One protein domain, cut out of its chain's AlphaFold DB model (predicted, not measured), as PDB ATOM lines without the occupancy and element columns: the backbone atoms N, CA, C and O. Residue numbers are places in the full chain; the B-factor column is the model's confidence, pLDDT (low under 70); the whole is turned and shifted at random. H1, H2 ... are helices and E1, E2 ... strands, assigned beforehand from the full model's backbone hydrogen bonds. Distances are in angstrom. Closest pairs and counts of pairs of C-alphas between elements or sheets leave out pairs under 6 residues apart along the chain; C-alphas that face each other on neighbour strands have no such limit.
ATOM      1  N   ALA A   4      23.821 -48.985 -44.785       64.94
ATOM      2  CA  ALA A   4      22.546 -48.904 -45.504       64.94
ATOM      3  C   ALA A   4      21.327 -48.913 -44.570       64.94
ATOM      4  O   ALA A   4      20.444 -48.075 -44.708       64.94
ATOM      5  N   VAL A   5      21.316 -49.815 -43.582       67.06
ATOM      6  CA  VAL A   5      20.219 -49.895 -42.607       67.06
ATOM      7  C   VAL A   5      20.174 -48.623 -41.764       67.06
ATOM      8  O   VAL A   5      19.160 -47.950 -41.759       67.06
ATOM      9  N   ILE A   6      21.289 -48.216 -41.144       68.38
ATOM     10  CA  ILE A   6      21.341 -47.036 -40.257       68.38
ATOM     11  C   ILE A   6      20.883 -45.751 -40.966       68.38
ATOM     12  O   ILE A   6      20.214 -44.923 -40.355       68.38
ATOM     13  N   GLN A   7      21.238 -45.569 -42.241       66.06
ATOM     14  CA  GLN A   7      20.788 -44.401 -43.003       66.06
ATOM     15  C   GLN A   7      19.291 -44.465 -43.327       66.06
ATOM     16  O   GLN A   7      18.600 -43.467 -43.128       66.06
ATOM     17  N   ALA A   8      18.785 -45.627 -43.754       67.75
ATOM     18  CA  ALA A   8      17.359 -45.827 -44.002       67.75
ATOM     19  C   ALA A   8      16.519 -45.616 -42.727       67.75
ATOM     20  O   ALA A   8      15.473 -44.977 -42.790       67.75
ATOM     21  N   GLU A   9      17.007 -46.077 -41.568       78.88
ATOM     22  CA  GLU A   9      16.394 -45.805 -40.259       78.88
ATOM     23  C   GLU A   9      16.320 -44.309 -39.973       78.88
ATOM     24  O   GLU A   9      15.256 -43.789 -39.652       78.88
ATOM     25  N   GLN A  10      17.447 -43.603 -40.113       72.62
ATOM     26  CA  GLN A  10      17.532 -42.195 -39.740       72.62
ATOM     27  C   GLN A  10      16.554 -41.337 -40.550       72.62
ATOM     28  O   GLN A  10      15.894 -40.461 -39.991       72.62
ATOM     29  N   GLU A  11      16.470 -41.558 -41.861       79.12
ATOM     30  CA  GLU A  11      15.595 -40.777 -42.734       79.12
ATOM     31  C   GLU A  11      14.113 -41.070 -42.467       79.12
ATOM     32  O   GLU A  11      13.313 -40.144 -42.296       79.12
ATOM     33  N   ASN A  12      13.761 -42.347 -42.336       83.62
ATOM     34  CA  ASN A  12      12.405 -42.781 -42.032       83.62
ATOM     35  C   ASN A  12      11.929 -42.303 -40.646       83.62
ATOM     36  O   ASN A  12      10.861 -41.695 -40.535       83.62
ATOM     37  N   ASP A  13      12.739 -42.478 -39.600       85.69
ATOM     38  CA  ASP A  13      12.410 -42.014 -38.249       85.69
ATOM     39  C   ASP A  13      12.209 -40.496 -38.217       85.69
ATOM     40  O   ASP A  13      11.269 -39.992 -37.593       85.69
ATOM     41  N   MET A  14      13.045 -39.751 -38.945       88.38
ATOM     42  CA  MET A  14      12.894 -38.305 -39.066       88.38
ATOM     43  C   MET A  14      11.622 -37.906 -39.822       88.38
ATOM     44  O   MET A  14      11.002 -36.901 -39.464       88.38
ATOM     45  N   ASN A  15      11.202 -38.662 -40.835       88.06
ATOM     46  CA  ASN A  15       9.948 -38.413 -41.549       88.06
ATOM     47  C   ASN A  15       8.721 -38.703 -40.672       88.06
ATOM     48  O   ASN A  15       7.809 -37.874 -40.601       88.06
ATOM     49  N   ILE A  16       8.730 -39.810 -39.923       90.81
ATOM     50  CA  ILE A  16       7.685 -40.145 -38.945       90.81
ATOM     51  C   ILE A  16       7.607 -39.072 -37.853       90.81
ATOM     52  O   ILE A  16       6.515 -38.597 -37.528       90.81
ATOM     53  N   LEU A  17       8.754 -38.644 -37.314       89.69
ATOM     54  CA  LEU A  17       8.815 -37.601 -36.294       89.69
ATOM     55  C   LEU A  17       8.244 -36.279 -36.812       89.69
ATOM     56  O   LEU A  17       7.463 -35.643 -36.108       89.69
ATOM     57  N   LYS A  18       8.578 -35.868 -38.041       89.31
ATOM     58  CA  LYS A  18       8.019 -34.650 -38.650       89.31
ATOM     59  C   LYS A  18       6.496 -34.718 -38.755       89.31
ATOM     60  O   LYS A  18       5.838 -33.773 -38.327       89.31
ATOM     61  N   LYS A  19       5.941 -35.822 -39.265       89.56
ATOM     62  CA  LYS A  19       4.483 -36.023 -39.388       89.56
ATOM     63  C   LYS A  19       3.797 -35.992 -38.018       89.56
ATOM     64  O   LYS A  19       2.783 -35.315 -37.841       89.56
ATOM     65  N   LEU A  20       4.390 -36.650 -37.017       89.31
ATOM     66  CA  LEU A  20       3.898 -36.615 -35.639       89.31
ATOM     67  C   LEU A  20       3.921 -35.188 -35.075       89.31
ATOM     68  O   LEU A  20       2.917 -34.716 -34.548       89.31
ATOM     69  N   MET A  21       5.040 -34.479 -35.218       87.62
ATOM     70  CA  MET A  21       5.185 -33.112 -34.717       87.62
ATOM     71  C   MET A  21       4.239 -32.138 -35.420       87.62
ATOM     72  O   MET A  21       3.644 -31.298 -34.758       87.62
ATOM     73  N   GLN A  22       4.021 -32.269 -36.729       84.69
ATOM     74  CA  GLN A  22       3.029 -31.466 -37.456       84.69
ATOM     75  C   GLN A  22       1.614 -31.671 -36.913       84.69
ATOM     76  O   GLN A  22       0.852 -30.709 -36.794       84.69
ATOM     77  N   ARG A  23       1.265 -32.912 -36.550       83.56
ATOM     78  CA  ARG A  23      -0.028 -33.224 -35.942       83.56
ATOM     79  C   ARG A  23      -0.177 -32.626 -34.549       83.56
ATOM     80  O   ARG A  23      -1.237 -32.089 -34.242       83.56
ATOM     81  N   LEU A  24       0.846 -32.768 -33.709       82.81
ATOM     82  CA  LEU A  24       0.805 -32.324 -32.316       82.81
ATOM     83  C   LEU A  24       0.922 -30.800 -32.202       82.81
ATOM     84  O   LEU A  24       0.212 -30.175 -31.429       82.81
ATOM     85  N   CYS A  25       1.775 -30.175 -33.004       77.12
ATOM     86  CA  CYS A  25       2.048 -28.742 -32.928       77.12
ATOM     87  C   CYS A  25       1.163 -27.903 -33.857       77.12
ATOM     88  O   CYS A  25       1.554 -26.778 -34.148       77.12
ATOM     89  N   GLY A  26       0.043 -28.468 -34.346       67.75
ATOM     90  CA  GLY A  26      -0.943 -27.881 -35.266       67.75
ATOM     91  C   GLY A  26      -0.504 -26.561 -35.894       67.75
ATOM     92  O   GLY A  26      -0.662 -25.527 -35.266       67.75
ATOM     93  N   CYS A  27       0.071 -26.605 -37.100       55.69
ATOM     94  CA  CYS A  27       0.779 -25.490 -37.740       55.69
ATOM     95  C   CYS A  27       0.027 -24.139 -37.634       55.69
ATOM     96  O   CYS A  27      -0.804 -23.800 -38.475       55.69
ATOM     97  N   GLY A  28       0.346 -23.364 -36.596       50.97
ATOM     98  CA  GLY A  28      -0.280 -22.095 -36.250       50.97
ATOM     99  C   GLY A  28       0.780 -21.130 -35.735       50.97
ATOM    100  O   GLY A  28       1.650 -21.497 -34.950       50.97
ATOM    101  N   LYS A  29       0.758 -19.892 -36.237       54.16
ATOM    102  CA  LYS A  29       1.632 -18.821 -35.749       54.16
ATOM    103  C   LYS A  29       1.342 -18.609 -34.265       54.16
ATOM    104  O   LYS A  29       0.230 -18.238 -33.917       54.16
ATOM    105  N   HIS A  30       2.350 -18.834 -33.433       54.91
ATOM    106  CA  HIS A  30       2.294 -18.628 -31.992       54.91
ATOM    107  C   HIS A  30       2.112 -17.124 -31.714       54.91
ATOM    108  O   HIS A  30       3.065 -16.352 -31.826       54.91
ATOM    109  N   ASP A  31       0.896 -16.673 -31.403       59.09
ATOM    110  CA  ASP A  31       0.564 -15.265 -31.128       59.09
ATOM    111  C   ASP A  31       0.786 -14.868 -29.654       59.09
ATOM    112  O   ASP A  31       0.326 -13.829 -29.180       59.09
ATOM    113  N   GLY A  32       1.596 -15.649 -28.933       54.25
ATOM    114  CA  GLY A  32       2.190 -15.250 -27.655       54.25
ATOM    115  C   GLY A  32       1.232 -15.273 -26.463       54.25
ATOM    116  O   GLY A  32       1.559 -14.713 -25.417       54.25
ATOM    117  N   ARG A  33       0.067 -15.918 -26.586       61.72
ATOM    118  CA  ARG A  33      -0.889 -16.100 -25.485       61.72
ATOM    119  C   ARG A  33      -1.250 -17.570 -25.322       61.72
ATOM    120  O   ARG A  33      -2.326 -17.983 -25.729       61.72
ATOM    121  N   GLU A  34      -0.384 -18.362 -24.695       47.53
ATOM    122  CA  GLU A  34      -0.687 -19.781 -24.496       47.53
ATOM    123  C   GLU A  34      -0.884 -20.134 -23.024       47.53
ATOM    124  O   GLU A  34       0.048 -20.223 -22.226       47.53
ATOM    125  N   HIS A  35      -2.144 -20.402 -22.688       44.84
ATOM    126  CA  HIS A  35      -2.482 -21.409 -21.696       44.84
ATOM    127  C   HIS A  35      -2.198 -22.761 -22.371       44.84
ATOM    128  O   HIS A  35      -3.070 -23.314 -23.034       44.84
ATOM    129  N   VAL A  36      -0.947 -23.232 -22.305       49.09
ATOM    130  CA  VAL A  36      -0.516 -24.488 -22.942       49.09
ATOM    131  C   VAL A  36      -1.240 -25.642 -22.253       49.09
ATOM    132  O   VAL A  36      -0.805 -26.158 -21.222       49.09
ATOM    133  N   GLN A  37      -2.387 -26.034 -22.796       46.84
ATOM    134  CA  GLN A  37      -3.018 -27.291 -22.440       46.84
ATOM    135  C   GLN A  37      -2.041 -28.383 -22.886       46.84
ATOM    136  O   GLN A  37      -1.751 -28.506 -24.072       46.84
ATOM    137  N   SER A  38      -1.451 -29.108 -21.931       55.41
ATOM    138  CA  SER A  38      -0.504 -30.186 -22.224       55.41
ATOM    139  C   SER A  38      -1.156 -31.168 -23.196       55.41
ATOM    140  O   SER A  38      -2.091 -31.886 -22.833       55.41
ATOM    141  N   LEU A  39      -0.705 -31.161 -24.452       65.12
ATOM    142  CA  LEU A  39      -1.247 -32.040 -25.472       65.12
ATOM    143  C   LEU A  39      -0.768 -33.462 -25.165       65.12
ATOM    144  O   LEU A  39       0.348 -33.852 -25.494       65.12
ATOM    145  N   THR A  40      -1.606 -34.230 -24.476       73.12
ATOM    146  CA  THR A  40      -1.324 -35.639 -24.207       73.12
ATOM    147  C   THR A  40      -1.753 -36.449 -25.421       73.12
ATOM    148  O   THR A  40      -2.939 -36.520 -25.737       73.12
ATOM    149  N   ALA A  41      -0.792 -37.068 -26.101       84.75
ATOM    150  CA  ALA A  41      -1.045 -38.005 -27.187       84.75
ATOM    151  C   ALA A  41      -0.705 -39.425 -26.735       84.75
ATOM    152  O   ALA A  41       0.364 -39.668 -26.175       84.75
ATOM    153  N   GLN A  42      -1.607 -40.372 -26.992       93.56
ATOM    154  CA  GLN A  42      -1.305 -41.789 -26.813       93.56
ATOM    155  C   GLN A  42      -0.718 -42.333 -28.110       93.56
ATOM    156  O   GLN A  42      -1.331 -42.216 -29.173       93.56
ATOM    157  N   LEU A  43       0.464 -42.930 -28.002       95.06
ATOM    158  CA  LEU A  43       1.177 -43.555 -29.106       95.06
ATOM    159  C   LEU A  43       1.313 -45.053 -28.857       95.06
ATOM    160  O   LEU A  43       1.454 -45.492 -27.714       95.06
ATOM    161  N   ARG A  44       1.310 -45.837 -29.932       96.56
ATOM    162  CA  ARG A  44       1.668 -47.256 -29.883       96.56
ATOM    163  C   ARG A  44       2.362 -47.692 -31.159       96.56
ATOM    164  O   ARG A  44       2.208 -47.076 -32.210       96.56
ATOM    165  N   LEU A  45       3.045 -48.823 -31.073       97.00
ATOM    166  CA  LEU A  45       3.468 -49.569 -32.248       97.00
ATOM    167  C   LEU A  45       2.322 -50.488 -32.680       97.00
ATOM    168  O   LEU A  45       1.805 -51.262 -31.872       97.00
ATOM    169  N   GLY A  46       1.914 -50.379 -33.941       96.56
ATOM    170  CA  GLY A  46       0.927 -51.272 -34.537       96.56
ATOM    171  C   GLY A  46       1.486 -52.676 -34.826       96.56
ATOM    172  O   GLY A  46       2.564 -53.040 -34.337       96.56
ATOM    173  N   PRO A  47       0.750 -53.486 -35.610       97.12
ATOM    174  CA  PRO A  47       1.171 -54.832 -35.988       97.12
ATOM    175  C   PRO A  47       2.542 -54.846 -36.669       97.12
ATOM    176  O   PRO A  47       2.888 -53.921 -37.402       97.12
ATOM    177  N   ALA A  48       3.309 -55.903 -36.412       96.75
ATOM    178  CA  ALA A  48       4.601 -56.111 -37.048       96.75
ATOM    179  C   ALA A  48       4.455 -56.672 -38.460       96.75
ATOM    180  O   ALA A  48       3.564 -57.476 -38.724       96.75
ATOM    181  N   ASP A  49       5.374 -56.260 -39.320       95.75
ATOM    182  CA  ASP A  49       5.568 -56.760 -40.672       95.75
ATOM    183  C   ASP A  49       7.069 -56.980 -40.922       95.75
ATOM    184  O   ASP A  49       7.905 -56.466 -40.171       95.75
ATOM    185  N   ILE A  50       7.416 -57.751 -41.949       94.12
ATOM    186  CA  ILE A  50       8.805 -58.062 -42.302       94.12
ATOM    187  C   ILE A  50       9.147 -57.373 -43.619       94.12
ATOM    188  O   ILE A  50       8.443 -57.522 -44.614       94.12
ATOM    189  N   LEU A  51      10.253 -56.637 -43.624       92.06
ATOM    190  CA  LEU A  51      10.874 -56.122 -44.836       92.06
ATOM    191  C   LEU A  51      12.180 -56.850 -45.097       92.06
ATOM    192  O   LEU A  51      12.999 -57.008 -44.198       92.06
ATOM    193  N   GLU A  52      12.378 -57.251 -46.342       91.38
ATOM    194  CA  GLU A  52      13.645 -57.781 -46.826       91.38
ATOM    195  C   GLU A  52      14.432 -56.674 -47.520       91.38
ATOM    196  O   GLU A  52      13.862 -55.813 -48.196       91.38
ATOM    197  N   SER A  53      15.749 -56.691 -47.334       89.12
ATOM    198  CA  SER A  53      16.646 -55.869 -48.128       89.12
ATOM    199  C   SER A  53      16.650 -56.321 -49.584       89.12
ATOM    200  O   SER A  53      16.490 -57.508 -49.875       89.12
ATOM    201  N   ASP A  54      16.925 -55.396 -50.494       88.81
ATOM    202  CA  ASP A  54      17.235 -55.743 -51.876       88.81
ATOM    203  C   ASP A  54      18.580 -56.496 -52.002       88.81
ATOM    204  O   ASP A  54      19.302 -56.724 -51.026       88.81
ATOM    205  N   GLU A  55      18.948 -56.857 -53.234       87.19
ATOM    206  CA  GLU A  55      20.213 -57.537 -53.558       87.19
ATOM    207  C   GLU A  55      21.478 -56.750 -53.153       87.19
ATOM    208  O   GLU A  55      22.570 -57.308 -53.031       87.19
ATOM    209  N   ASN A  56      21.347 -55.443 -52.920       85.44
ATOM    210  CA  ASN A  56      22.433 -54.570 -52.500       85.44
ATOM    211  C   ASN A  56      22.501 -54.404 -50.977       85.44
ATOM    212  O   ASN A  56      23.434 -53.755 -50.484       85.44
ATOM    213  N   GLY A  57      21.584 -55.030 -50.235       83.00
ATOM    214  CA  GLY A  57      21.455 -54.899 -48.790       83.00
ATOM    215  C   GLY A  57      20.800 -53.585 -48.362       83.00
ATOM    216  O   GLY A  57      21.042 -53.133 -47.242       83.00
ATOM    217  N   ILE A  58      20.034 -52.944 -49.251       86.31
ATOM    218  CA  ILE A  58      19.291 -51.714 -48.966       86.31
ATOM    219  C   ILE A  58      17.882 -52.072 -48.500       86.31
ATOM    220  O   ILE A  58      17.188 -52.862 -49.136       86.31
ATOM    221  N   ILE A  59      17.450 -51.478 -47.387       87.44
ATOM    222  CA  ILE A  59      16.060 -51.561 -46.928       87.44
ATOM    223  C   ILE A  59      15.255 -50.496 -47.681       87.44
ATOM    224  O   ILE A  59      15.686 -49.341 -47.701       87.44
ATOM    225  N   PRO A  60      14.118 -50.847 -48.309       84.44
ATOM    226  CA  PRO A  60      13.326 -49.885 -49.063       84.44
ATOM    227  C   PRO A  60      12.765 -48.783 -48.159       84.44
ATOM    228  O   PRO A  60      12.421 -49.025 -46.999       84.44
ATOM    229  N   GLU A  61      12.637 -47.577 -48.718       85.69
ATOM    230  CA  GLU A  61      11.977 -46.458 -48.048       85.69
ATOM    231  C   GLU A  61      10.514 -46.800 -47.745       85.69
ATOM    232  O   GLU A  61       9.804 -47.428 -48.534       85.69
ATOM    233  N   GLN A  62      10.080 -46.423 -46.551       87.31
ATOM    234  CA  GLN A  62       8.822 -46.838 -45.943       87.31
ATOM    235  C   GLN A  62       8.563 -45.931 -44.732       87.31
ATOM    236  O   GLN A  62       9.531 -45.431 -44.187       87.31
ATOM    237  N   ASP A  63       7.309 -45.720 -44.310       89.44
ATOM    238  CA  ASP A  63       6.940 -44.822 -43.192       89.44
ATOM    239  C   ASP A  63       6.573 -45.581 -41.883       89.44
ATOM    240  O   ASP A  63       5.520 -45.357 -41.266       89.44
ATOM    241  N   ARG A  64       7.378 -46.561 -41.468       92.19
ATOM    242  CA  ARG A  64       7.146 -47.411 -40.280       92.19
ATOM    243  C   ARG A  64       8.432 -47.553 -39.479       92.19
ATOM    244  O   ARG A  64       9.500 -47.701 -40.045       92.19
ATOM    245  N   VAL A  65       8.353 -47.584 -38.159       92.19
ATOM    246  CA  VAL A  65       9.538 -47.715 -37.297       92.19
ATOM    247  C   VAL A  65      10.110 -49.123 -37.426       92.19
ATOM    248  O   VAL A  65       9.359 -50.100 -37.334       92.19
ATOM    249  N   ILE A  66      11.420 -49.257 -37.598       91.94
ATOM    250  CA  ILE A  66      12.069 -50.564 -37.517       91.94
ATOM    251  C   ILE A  66      12.364 -50.864 -36.051       91.94
ATOM    252  O   ILE A  66      12.877 -50.053 -35.290       91.94
ATOM    253  N   THR A  67      11.983 -52.062 -35.632       92.50
ATOM    254  CA  THR A  67      12.059 -52.494 -34.231       92.50
ATOM    255  C   THR A  67      13.060 -53.614 -34.009       92.50
ATOM    256  O   THR A  67      13.446 -53.879 -32.874       92.50
ATOM    257  N   GLN A  68      13.491 -54.270 -35.087       91.50
ATOM    258  CA  GLN A  68      14.505 -55.310 -35.054       91.50
ATOM    259  C   GLN A  68      15.155 -55.449 -36.429       91.50
ATOM    260  O   GLN A  68      14.478 -55.339 -37.450       91.50
ATOM    261  N   VAL A  69      16.448 -55.764 -36.432       90.31
ATOM    262  CA  VAL A  69      17.228 -56.091 -37.628       90.31
ATOM    263  C   VAL A  69      17.793 -57.499 -37.461       90.31
ATOM    264  O   VAL A  69      18.372 -57.824 -36.423       90.31
ATOM    265  N   VAL A  70      17.620 -58.336 -38.477       91.62
ATOM    266  CA  VAL A  70      18.117 -59.710 -38.557       91.62
ATOM    267  C   VAL A  70      19.042 -59.805 -39.761       91.62
ATOM    268  O   VAL A  70      18.637 -59.547 -40.890       91.62
ATOM    269  N   ILE A  71      20.297 -60.180 -39.526       90.94
ATOM    270  CA  ILE A  71      21.271 -60.422 -40.593       90.94
ATOM    271  C   ILE A  71      21.242 -61.918 -40.882       90.94
ATOM    272  O   ILE A  71      21.679 -62.710 -40.049       90.94
ATOM    273  N   LEU A  72      20.689 -62.297 -42.034       89.69
ATOM    274  CA  LEU A  72      20.565 -63.699 -42.434       89.69
ATOM    275  C   LEU A  72      21.864 -64.213 -43.054       89.69
ATOM    276  O   LEU A  72      22.345 -65.284 -42.694       89.69
ATOM    277  N   ASP A  73      22.445 -63.427 -43.958       89.94
ATOM    278  CA  ASP A  73      23.705 -63.744 -44.622       89.94
ATOM    279  C   ASP A  73      24.449 -62.436 -44.899       89.94
ATOM    280  O   ASP A  73      24.025 -61.616 -45.717       89.94
ATOM    281  N   ALA A  74      25.549 -62.218 -44.176       84.75
ATOM    282  CA  ALA A  74      26.333 -61.003 -44.328       84.75
ATOM    283  C   ALA A  74      26.988 -60.944 -45.710       84.75
ATOM    284  O   ALA A  74      26.928 -59.905 -46.350       84.75
ATOM    285  N   ASP A  75      27.546 -62.037 -46.222       88.62
ATOM    286  CA  ASP A  75      28.268 -62.020 -47.498       88.62
ATOM    287  C   ASP A  75      27.324 -61.743 -48.672       88.62
ATOM    288  O   ASP A  75      27.662 -60.986 -49.587       88.62
ATOM    289  N   LYS A  76      26.100 -62.276 -48.599       86.75
ATOM    290  CA  LYS A  76      25.033 -62.001 -49.572       86.75
ATOM    291  C   LYS A  76      24.259 -60.712 -49.306       86.75
ATOM    292  O   LYS A  76      23.319 -60.423 -50.040       86.75
ATOM    293  N   LYS A  77      24.634 -59.934 -48.285       86.19
ATOM    294  CA  LYS A  77      23.932 -58.710 -47.863       86.19
ATOM    295  C   LYS A  77      22.449 -58.928 -47.535       86.19
ATOM    296  O   LYS A  77      21.662 -57.994 -47.638       86.19
ATOM    297  N   GLN A  78      22.067 -60.138 -47.143       88.62
ATOM    298  CA  GLN A  78      20.678 -60.491 -46.894       88.62
ATOM    299  C   GLN A  78      20.276 -60.073 -45.477       88.62
ATOM    300  O   GLN A  78      20.744 -60.645 -44.485       88.62
ATOM    301  N   ILE A  79      19.405 -59.072 -45.388       90.75
ATOM    302  CA  ILE A  79      18.930 -58.489 -44.134       90.75
ATOM    303  C   ILE A  79      17.401 -58.510 -44.121       90.75
ATOM    304  O   ILE A  79      16.753 -58.193 -45.114       90.75
ATOM    305  N   GLN A  80      16.829 -58.867 -42.976       92.56
ATOM    306  CA  GLN A  80      15.407 -58.734 -42.686       92.56
ATOM    307  C   GLN A  80      15.202 -57.731 -41.554       92.56
ATOM    308  O   GLN A  80      15.880 -57.785 -40.530       92.56
ATOM    309  N   CYS A  81      14.233 -56.842 -41.712       92.19
ATOM    310  CA  CYS A  81      13.833 -55.876 -40.703       92.19
ATOM    311  C   CYS A  81      12.403 -56.154 -40.248       92.19
ATOM    312  O   CYS A  81      11.510 -56.362 -41.067       92.19
ATOM    313  N   VAL A  82      12.173 -56.112 -38.937       94.12
ATOM    314  CA  VAL A  82      10.823 -56.122 -38.367       94.12
ATOM    315  C   VAL A  82      10.361 -54.685 -38.229       94.12
ATOM    316  O   VAL A  82      10.898 -53.928 -37.417       94.12
ATOM    317  N   VAL A  83       9.338 -54.316 -38.987       93.81
ATOM    318  CA  VAL A  83       8.830 -52.945 -39.058       93.81
ATOM    319  C   VAL A  83       7.428 -52.841 -38.481       93.81
ATOM    320  O   VAL A  83       6.630 -53.775 -38.567       93.81
ATOM    321  N   ARG A  84       7.116 -51.709 -37.852       96.00
ATOM    322  CA  ARG A  84       5.830 -51.459 -37.190       96.00
ATOM    323  C   ARG A  84       5.353 -50.037 -37.463       96.00
ATOM    324  O   ARG A  84       6.130 -49.100 -37.281       96.00
ATOM    325  N   PRO A  85       4.087 -49.818 -37.856       95.69
ATOM    326  CA  PRO A  85       3.581 -48.463 -38.002       95.69
ATOM    327  C   PRO A  85       3.509 -47.804 -36.624       95.69
ATOM    328  O   PRO A  85       2.954 -48.380 -35.682       95.69
ATOM    329  N   LEU A  86       4.034 -46.585 -36.507       95.75
ATOM    330  CA  LEU A  86       3.723 -45.742 -35.359       95.75
ATOM    331  C   LEU A  86       2.271 -45.281 -35.492       95.75
ATOM    332  O   LEU A  86       1.871 -44.791 -36.549       95.75
ATOM    333  N   GLN A  87       1.482 -45.458 -34.437       96.44
ATOM    334  CA  GLN A  87       0.077 -45.076 -34.411       96.44
ATOM    335  C   GLN A  87      -0.205 -44.075 -33.300       96.44
ATOM    336  O   GLN A  87       0.336 -44.202 -32.202       96.44
ATOM    337  N   ILE A  88      -1.099 -43.131 -33.578       94.62
ATOM    338  CA  ILE A  88      -1.632 -42.167 -32.614       94.62
ATOM    339  C   ILE A  88      -3.119 -42.438 -32.376       94.62
ATOM    340  O   ILE A  88      -3.862 -42.728 -33.317       94.62
ATOM    341  N   LEU A  89      -3.556 -42.379 -31.117       93.88
ATOM    342  CA  LEU A  89      -4.973 -42.484 -30.774       93.88
ATOM    343  C   LEU A  89      -5.666 -41.155 -31.072       93.88
ATOM    344  O   LEU A  89      -5.305 -40.114 -30.519       93.88
ATOM    345  N   ARG A  90      -6.675 -41.190 -31.936       89.94
ATOM    346  CA  ARG A  90      -7.522 -40.035 -32.234       89.94
ATOM    347  C   ARG A  90      -8.585 -39.828 -31.154       89.94
ATOM    348  O   ARG A  90      -8.898 -40.727 -30.377       89.94
ATOM    349  N   ALA A  91      -9.194 -38.642 -31.157       87.19
ATOM    350  CA  ALA A  91     -10.274 -38.287 -30.232       87.19
ATOM    351  C   ALA A  91     -11.524 -39.179 -30.372       87.19
ATOM    352  O   ALA A  91     -12.270 -39.337 -29.413       87.19
ATOM    353  N   ASP A  92     -11.734 -39.785 -31.544       92.00
ATOM    354  CA  ASP A  92     -12.808 -40.755 -31.797       92.00
ATOM    355  C   ASP A  92     -12.471 -42.182 -31.317       92.00
ATOM    356  O   ASP A  92     -13.242 -43.110 -31.544       92.00
ATOM    357  N   GLY A  93     -11.325 -42.373 -30.651       94.06
ATOM    358  CA  GLY A  93     -10.883 -43.663 -30.122       94.06
ATOM    359  C   GLY A  93     -10.251 -44.592 -31.163       94.06
ATOM    360  O   GLY A  93      -9.917 -45.732 -30.838       94.06
ATOM    361  N   VAL A  94     -10.060 -44.133 -32.404       95.06
ATOM    362  CA  VAL A  94      -9.446 -44.927 -33.474       95.06
ATOM    363  C   VAL A  94      -7.941 -44.680 -33.529       95.06
ATOM    364  O   VAL A  94      -7.465 -43.554 -33.392       95.06
ATOM    365  N   TRP A  95      -7.177 -45.745 -33.759       96.19
ATOM    366  CA  TRP A  95      -5.740 -45.657 -33.994       96.19
ATOM    367  C   TRP A  95      -5.445 -45.335 -35.457       96.19
ATOM    368  O   TRP A  95      -5.884 -46.052 -36.354       96.19
ATOM    369  N   GLU A  96      -4.670 -44.281 -35.687       94.62
ATOM    370  CA  GLU A  96      -4.288 -43.800 -37.016       94.62
ATOM    371  C   GLU A  96      -2.782 -43.963 -37.238       94.62
ATOM    372  O   GLU A  96      -1.991 -43.689 -36.338       94.62
ATOM    373  N   ASN A  97      -2.379 -44.418 -38.428       95.06
ATOM    374  CA  ASN A  97      -0.969 -44.580 -38.787       95.06
ATOM    375  C   ASN A  97      -0.328 -43.216 -39.059       95.06
ATOM    376  O   ASN A  97      -0.748 -42.526 -39.987       95.06
ATOM    377  N   VAL A  98       0.748 -42.891 -38.340       93.12
ATOM    378  CA  VAL A  98       1.499 -41.637 -38.521       93.12
ATOM    379  C   VAL A  98       2.095 -41.537 -39.924       93.12
ATOM    380  O   VAL A  98       2.050 -40.481 -40.545       93.12
ATOM    381  N   GLY A  99       2.582 -42.652 -40.471       89.31
ATOM    382  CA  GLY A  99       3.138 -42.685 -41.823       89.31
ATOM    383  C   GLY A  99       2.152 -42.297 -42.928       89.31
ATOM    384  O   GLY A  99       2.548 -41.682 -43.911       89.31
ATOM    385  N   GLY A 100       0.859 -42.586 -42.745       84.75
ATOM    386  CA  GLY A 100      -0.196 -42.267 -43.716       84.75
ATOM    387  C   GLY A 100      -0.780 -40.860 -43.575       84.75
ATOM    388  O   GLY A 100      -1.737 -40.526 -44.275       84.75
ATOM    389  N   MET A 101      -0.252 -40.053 -42.654       85.12
ATOM    390  CA  MET A 101      -0.710 -38.687 -42.440       85.12
ATOM    391  C   MET A 101      -0.224 -37.788 -43.582       85.12
ATOM    392  O   MET A 101       0.939 -37.864 -43.982       85.12
TER     393      MET A 101
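AT A GLANCE: This is residues 4 to 101 of the 102 residues of the protein "Phage tail protein" of Escherichia coli O145:NM (UniProt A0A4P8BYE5). Two small three-stranded sheets, E2-E4-E3 and E1-E5-E6, sit end to end as a narrow strip, since E4 runs on into E5, and one long helix, H1, runs lengthwise beside the strip and grazes both. At one end of the whole, residues 26 to 38 stick out as a free loop; at the other end lies the turn of the hairpin E3 and E4. The printed part has 98 residues, with one named helix and six named strands in the order H1 E1 E2 E3 E4 E5 E6; both sheets are antiparallel and the class is mixed, helices and strands. The whole is loose, with a radius of gyration of the C-alphas of 17.0 A and spans of 59 by 27 by 17 A.

HOW THE PARTS SIT: In the larger sheet, E4 (residues 78 to 84) is the inner strand between the edge strands E2 (residues 49 to 52) and E3 (residues 65 to 73). E3 and E4 form a hairpin, antiparallel at 161 degrees, with N 70 and O 80 2.7 A apart. E3 bends by 55 degrees at residue 68. E2 and E4 are antiparallel at 155 degrees, with N 51 and O 81 at 2.9 A. E4 runs on into E5 (residues 86 to 89) at 6 degrees, across one residue, and the two meet only through their link. E5 is the inner strand of the other sheet. Its antiparallel neighbours are E1 (residues 43 to 45), at 140 degrees with N 87 and O 44 at 2.8 A, and E6 (residues 95 to 97), at 146 degrees with N 96 and O 88 at 2.9 A; E5 and E6 form a hairpin. H1 (residues 4 to 24) only grazes the larger sheet, with residues 5 to 16; its closest C-alphas to E3 are those of Asp 13 and Val 65, 6.5 A. It only grazes the other sheet too, with residues 13 to 23; its closest C-alphas to E5 are those of Ile 16 and Leu 86, 7.7 A. Every O i to N i+4 pair in H1 is within hydrogen-bond range. E1 and E3 are only just apart, at 8.1 A.

IN THESE COORDINATES: E3 is 22.6 A long from first to last C-alpha and E4 19.9 A; E5 measures 10.4 A, E2 10.2 A, E1 7.2 A and E6 6.8 A. H1, 30.4 A long, begins at C-alpha 4 (22.546, -48.904, -45.504) and ends at C-alpha 24 (0.805, -32.324, -32.316). E6 ends at C-alpha 97 (-0.969, -44.580, -38.787).

THE WHOLE: The two C-alphas farthest apart, those of Arg 33 and Asp 75, are 58.7 A apart. Without residues 26 to 38, which stand free, the body spans 48 by 21 by 16 A. The links H1 to E1, 18 residues, and E2 to E3, 12 residues, are long. The printed part has no cut. Its mean pLDDT is 83.5, and residues 4 to 8 and 26 to 39 are under 70.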